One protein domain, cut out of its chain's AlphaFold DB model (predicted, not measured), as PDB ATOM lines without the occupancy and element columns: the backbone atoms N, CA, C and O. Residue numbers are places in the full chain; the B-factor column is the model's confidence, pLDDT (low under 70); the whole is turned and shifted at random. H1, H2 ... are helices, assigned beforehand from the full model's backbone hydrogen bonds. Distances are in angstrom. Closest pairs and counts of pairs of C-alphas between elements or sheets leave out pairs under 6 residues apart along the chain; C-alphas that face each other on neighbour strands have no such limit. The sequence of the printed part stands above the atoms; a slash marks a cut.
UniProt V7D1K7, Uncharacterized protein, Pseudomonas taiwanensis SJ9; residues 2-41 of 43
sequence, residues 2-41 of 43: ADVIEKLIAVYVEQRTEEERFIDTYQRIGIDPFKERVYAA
ATOM      1  N   ALA A   2     -42.455-168.816  10.911       65.50
ATOM      2  CA  ALA A   2     -41.066-168.441  10.582       65.50
ATOM      3  C   ALA A   2     -40.089-168.545  11.776       65.50
ATOM      4  O   ALA A   2     -38.999-169.085  11.632       65.50
ATOM      5  N   ASP A   3     -40.543-168.138  12.964       86.88
ATOM      6  CA  ASP A   3     -39.796-168.189  14.231       86.88
ATOM      7  C   ASP A   3     -39.242-169.589  14.576       86.88
ATOM      8  O   ASP A   3     -38.104-169.727  15.020       86.88
ATOM      9  N   VAL A   4     -40.028-170.643  14.336       90.19
ATOM     10  CA  VAL A   4     -39.644-172.003  14.741       90.19
ATOM     11  C   VAL A   4     -38.479-172.496  13.892       90.19
ATOM     12  O   VAL A   4     -37.551-173.103  14.415       90.19
ATOM     13  N   ILE A   5     -38.499-172.210  12.587       92.25
ATOM     14  CA  ILE A   5     -37.425-172.622  11.678       92.25
ATOM     15  C   ILE A   5     -36.124-171.904  12.044       92.25
ATOM     16  O   ILE A   5     -35.078-172.544  12.099       92.25
ATOM     17  N   GLU A   6     -36.186-170.610  12.361       94.12
ATOM     18  CA  GLU A   6     -35.017-169.843  12.801       94.12
ATOM     19  C   GLU A   6     -34.403-170.425  14.082       94.12
ATOM     20  O   GLU A   6     -33.198-170.666  14.138       94.12
ATOM     21  N   LYS A   7     -35.236-170.759  15.077       92.94
ATOM     22  CA  LYS A   7     -34.789-171.408  16.319       92.94
ATOM     23  C   LYS A   7     -34.129-172.764  16.062       92.94
ATOM     24  O   LYS A   7     -33.100-173.058  16.663       92.94
ATOM     25  N   LEU A   8     -34.687-173.581  15.167       94.75
ATOM     26  CA  LEU A   8     -34.104-174.880  14.812       94.75
ATOM     27  C   LEU A   8     -32.753-174.726  14.099       94.75
ATOM     28  O   LEU A   8     -31.824-175.484  14.379       94.75
ATOM     29  N   ILE A   9     -32.628-173.740  13.205       95.88
ATOM     30  CA  ILE A   9     -31.368-173.448  12.511       95.88
ATOM     31  C   ILE A   9     -30.312-172.945  13.499       95.88
ATOM     32  O   ILE A   9     -29.163-173.361  13.390       95.88
ATOM     33  N   ALA A  10     -30.686-172.119  14.481       96.25
ATOM     34  CA  ALA A  10     -29.763-171.656  15.516       96.25
ATOM     35  C   ALA A  10     -29.147-172.831  16.294       96.25
ATOM     36  O   ALA A  10     -27.925-172.941  16.349       96.25
ATOM     37  N   VAL A  11     -29.970-173.769  16.785       96.81
ATOM     38  CA  VAL A  11     -29.476-174.972  17.488       96.81
ATOM     39  C   VAL A  11     -28.550-175.793  16.594       96.81
ATOM     40  O   VAL A  11     -27.494-176.234  17.036       96.81
ATOM     41  N   TYR A  12     -28.912-175.979  15.322       97.31
ATOM     42  CA  TYR A  12     -28.049-176.687  14.380       97.31
ATOM     43  C   TYR A  12     -26.691-176.000  14.211       97.31
ATOM     44  O   TYR A  12     -25.666-176.664  14.307       97.31
ATOM     45  N   VAL A  13     -26.659-174.686  13.980       96.94
ATOM     46  CA  VAL A  13     -25.405-173.944  13.779       96.94
ATOM     47  C   VAL A  13     -24.539-173.948  15.040       96.94
ATOM     48  O   VAL A  13     -23.324-174.062  14.925       96.94
ATOM     49  N   GLU A  14     -25.147-173.872  16.223       96.88
ATOM     50  CA  GLU A  14     -24.444-173.907  17.511       96.88
ATOM     51  C   GLU A  14     -23.833-175.280  17.829       96.88
ATOM     52  O   GLU A  14     -22.786-175.348  18.468       96.88
ATOM     53  N   GLN A  15     -24.483-176.373  17.411       97.19
ATOM     54  CA  GLN A  15     -24.115-177.736  17.820       97.19
ATOM     55  C   GLN A  15     -23.394-178.551  16.741       97.19
ATOM     56  O   GLN A  15     -22.823-179.602  17.055       97.19
ATOM     57  N   ARG A  16     -23.446-178.124  15.473       97.62
ATOM     58  CA  ARG A  16     -22.802-178.837  14.362       97.62
ATOM     59  C   ARG A  16     -21.282-178.732  14.417       97.62
ATOM     60  O   ARG A  16     -20.726-177.757  14.920       97.62
ATOM     61  N   THR A  17     -20.610-179.686  13.789       95.56
ATOM     62  CA  THR A  17     -19.208-179.522  13.375       95.56
ATOM     63  C   THR A  17     -19.137-178.971  11.940       95.56
ATOM     64  O   THR A  17     -20.151-178.941  11.240       95.56
ATOM     65  N   GLU A  18     -17.971-178.476  11.500       88.94
ATOM     66  CA  GLU A  18     -17.821-177.724  10.233       88.94
ATOM     67  C   GLU A  18     -18.374-178.441   8.988       88.94
ATOM     68  O   GLU A  18     -18.898-177.781   8.092       88.94
ATOM     69  N   GLU A  19     -18.324-179.772   8.952       92.00
ATOM     70  CA  GLU A  19     -18.747-180.581   7.801       92.00
ATOM     71  C   GLU A  19     -20.038-181.380   8.060       92.00
ATOM     72  O   GLU A  19     -20.432-182.232   7.261       92.00
ATOM     73  N   GLU A  20     -20.727-181.123   9.175       95.88
ATOM     74  CA  GLU A  20     -21.892-181.902   9.590       95.88
ATOM     75  C   GLU A  20     -23.204-181.328   9.033       95.88
ATOM     76  O   GLU A  20     -23.528-180.141   9.181       95.88
ATOM     77  N   ARG A  21     -24.008-182.186   8.393       97.50
ATOM     78  CA  ARG A  21     -25.340-181.808   7.899       97.50
ATOM     79  C   ARG A  21     -26.339-181.807   9.049       97.50
ATOM     80  O   ARG A  21     -26.203-182.558  10.007       97.50
ATOM     81  N   PHE A  22     -27.422-181.051   8.888       96.94
ATOM     82  CA  PHE A  22     -28.492-180.947   9.887       96.94
ATOM     83  C   PHE A  22     -28.982-182.300  10.424       96.94
ATOM     84  O   PHE A  22     -29.093-182.481  11.634       96.94
ATOM     85  N   ILE A  23     -29.273-183.257   9.531       97.25
ATOM     86  CA  ILE A  23     -29.797-184.567   9.936       97.25
ATOM     87  C   ILE A  23     -28.774-185.379  10.737       97.25
ATOM     88  O   ILE A  23     -29.162-186.094  11.656       97.25
ATOM     89  N   ASP A  24     -27.487-185.222  10.429       98.00
ATOM     90  CA  ASP A  24     -26.407-185.918  11.120       98.00
ATOM     91  C   ASP A  24     -26.233-185.322  12.533       98.00
ATOM     92  O   ASP A  24     -26.226-186.062  13.518       98.00
ATOM     93  N   THR A  25     -26.251-183.984  12.661       98.12
ATOM     94  CA  THR A  25     -26.266-183.292  13.963       98.12
ATOM     95  C   THR A  25     -27.460-183.733  14.808       98.12
ATOM     96  O   THR A  25     -27.292-184.097  15.970       98.12
ATOM     97  N   TYR A  26     -28.663-183.758  14.222       97.44
ATOM     98  CA  TYR A  26     -29.889-184.177  14.903       97.44
ATOM     99  C   TYR A  26     -29.813-185.628  15.399       97.44
ATOM    100  O   TYR A  26     -30.216-185.920  16.522       97.44
ATOM    101  N   GLN A  27     -29.278-186.544  14.588       97.56
ATOM    102  CA  GLN A  27     -29.102-187.941  14.990       97.56
ATOM    103  C   GLN A  27     -28.067-188.104  16.109       97.56
ATOM    104  O   GLN A  27     -28.250-188.954  16.979       97.56
ATOM    105  N   ARG A  28     -27.004-187.291  16.114       97.75
ATOM    106  CA  ARG A  28     -25.930-187.354  17.113       97.75
ATOM    107  C   ARG A  28     -26.336-186.789  18.472       97.75
ATOM    108  O   ARG A  28     -26.031-187.406  19.488       97.75
ATOM    109  N   ILE A  29     -26.969-185.613  18.498       96.88
ATOM    110  CA  ILE A  29     -27.309-184.919  19.757       96.88
ATOM    111  C   ILE A  29     -28.729-185.221  20.245       96.88
ATOM    112  O   ILE A  29     -29.070-184.895  21.380       96.88
ATOM    113  N   GLY A  30     -29.553-185.847  19.401       96.94
ATOM    114  CA  GLY A  30     -30.951-186.131  19.692       96.94
ATOM    115  C   GLY A  30     -31.869-184.915  19.530       96.94
ATOM    116  O   GLY A  30     -31.463-183.817  19.152       96.94
ATOM    117  N   ILE A  31     -33.158-185.128  19.806       96.38
ATOM    118  CA  ILE A  31     -34.216-184.123  19.612       96.38
ATOM    119  C   ILE A  31     -34.319-183.109  20.757       96.38
ATOM    120  O   ILE A  31     -34.836-182.009  20.554       96.38
ATOM    121  N   ASP A  32     -33.858-183.467  21.953       96.81
ATOM    122  CA  ASP A  32     -34.111-182.690  23.168       96.81
ATOM    123  C   ASP A  32     -33.592-181.241  23.079       96.81
ATOM    124  O   ASP A  32     -34.402-180.336  23.303       96.81
ATOM    125  N   PRO A  33     -32.359-180.965  22.594       95.81
ATOM    126  CA  PRO A  33     -31.866-179.589  22.446       95.81
ATOM    127  C   PRO A  33     -32.737-178.720  21.523       95.81
ATOM    128  O   PRO A  33     -32.937-177.527  21.756       95.81
ATOM    129  N   PHE A  34     -33.306-179.319  20.472       95.25
ATOM    130  CA  PHE A  34     -34.180-178.619  19.531       95.25
ATOM    131  C   PHE A  34     -35.543-178.302  20.151       95.25
ATOM    132  O   PHE A  34     -36.071-177.204  19.964       95.25
ATOM    133  N   LYS A  35     -36.117-179.251  20.905       93.81
ATOM    134  CA  LYS A  35     -37.387-179.049  21.612       93.81
ATOM    135  C   LYS A  35     -37.260-177.968  22.673       93.81
ATOM    136  O   LYS A  35     -38.085-177.057  22.690       93.81
ATOM    137  N   GLU A  36     -36.234-178.044  23.514       94.38
ATOM    138  CA  GLU A  36     -35.990-177.061  24.571       94.38
ATOM    139  C   GLU A  36     -35.946-175.639  24.006       94.38
ATOM    140  O   GLU A  36     -36.669-174.765  24.484       94.38
ATOM    141  N   ARG A  37     -35.203-175.419  22.913       92.94
ATOM    142  CA  ARG A  37     -35.097-174.097  22.278       92.94
ATOM    143  C   ARG A  37     -36.427-173.560  21.747       92.94
ATOM    144  O   ARG A  37     -36.681-172.358  21.842       92.94
ATOM    145  N   VAL A  38     -37.256-174.423  21.158       88.75
ATOM    146  CA  VAL A  38     -38.557-174.034  20.589       88.75
ATOM    147  C   VAL A  38     -39.572-173.733  21.693       88.75
ATOM    148  O   VAL A  38     -40.264-172.718  21.614       88.75
ATOM    149  N   TYR A  39     -39.640-174.564  22.736       87.00
ATOM    150  CA  TYR A  39     -40.590-174.375  23.836       87.00
ATOM    151  C   TYR A  39     -40.207-173.225  24.773       87.00
ATOM    152  O   TYR A  39     -41.105-172.516  25.226       87.00
ATOM    153  N   ALA A  40     -38.910-172.991  25.009       81.19
ATOM    154  CA  ALA A  40     -38.425-171.905  25.865       81.19
ATOM    155  C   ALA A  40     -38.794-170.506  25.354       81.19
ATOM    156  O   ALA A  40     -38.824-169.561  26.128       81.19
ATOM    157  N   ALA A  41     -39.058-170.362  24.059       66.88
ATOM    158  CA  ALA A  41     -39.399-169.079  23.454       66.88
ATOM    159  C   ALA A  41     -40.895-168.939  23.119       66.88
ATOM    160  O   ALA A  41     -41.285-167.963  22.483       66.88
TER     161      ALA A  41
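What this domain is: This is residues 2 to 41 of the 43 residues of an uncharacterized protein of Pseudomonas taiwanensis SJ9 (UniProt V7D1K7). The long first helix, H1, makes one side of a U-shaped model, H2 crosses at its far end, and H3 folds back over H1 on the other side. The ends of the printed part both lie at the open end of the U. The printed part has 40 residues with three named helices, in the order H1, H2, H3, and no named strand; the class is all helix. The whole is compact, with a radius of gyration of the C-alphas of 9.7 A, and its outline is elongated, spanning 28 by 18 by 13 A.

How they stand to each other: Begin with H1, residues 2 to 15, the longest helix. H3, residues 32 to 40, touches it; look at the C-alphas of Leu 8 and Phe 34, their closest, 6.0 A apart. These two helices run opposite ways at a steep tilt of 41 degrees. H2, residues 22 to 29, touches H1 at residues 12 to 15 of H1 alone, and the closest C-alphas, those of Tyr 12 and Phe 22, are 6.2 A apart. H1 and H2 run the same way at a steep tilt of 60 degrees. H2 and H3 meet only through their link. In the backbones of H1, H2 and H3, every O i to N i+4 pair is within hydrogen-bond range.

Where its parts are: Find C-alpha 2 at (-41.066, -168.441, 10.582); from there H1 runs 20.6 A to C-alpha 15 at (-24.115, -177.736, 17.820). H2 covers 10.7 A from Phe 22 to Ile 29. H3 covers 11.9 A from Asp 32 and ends at C-alpha 40, at (-38.425, -171.905, 25.865).

The domain as a whole: The two C-alphas farthest apart are those of Glu 19 and Ala 41, at 28.4 A. The C-alphas of Ala 2 and Ala 41, the first and last printed, are 13.0 A apart. The printed part has no cut. The link from H1 to H2 is short, with 6 residues, and the link from H2 to H3 is tight, with 2. The mean pLDDT of the printed part is 93.2, and residues 2 and 41 are under 70.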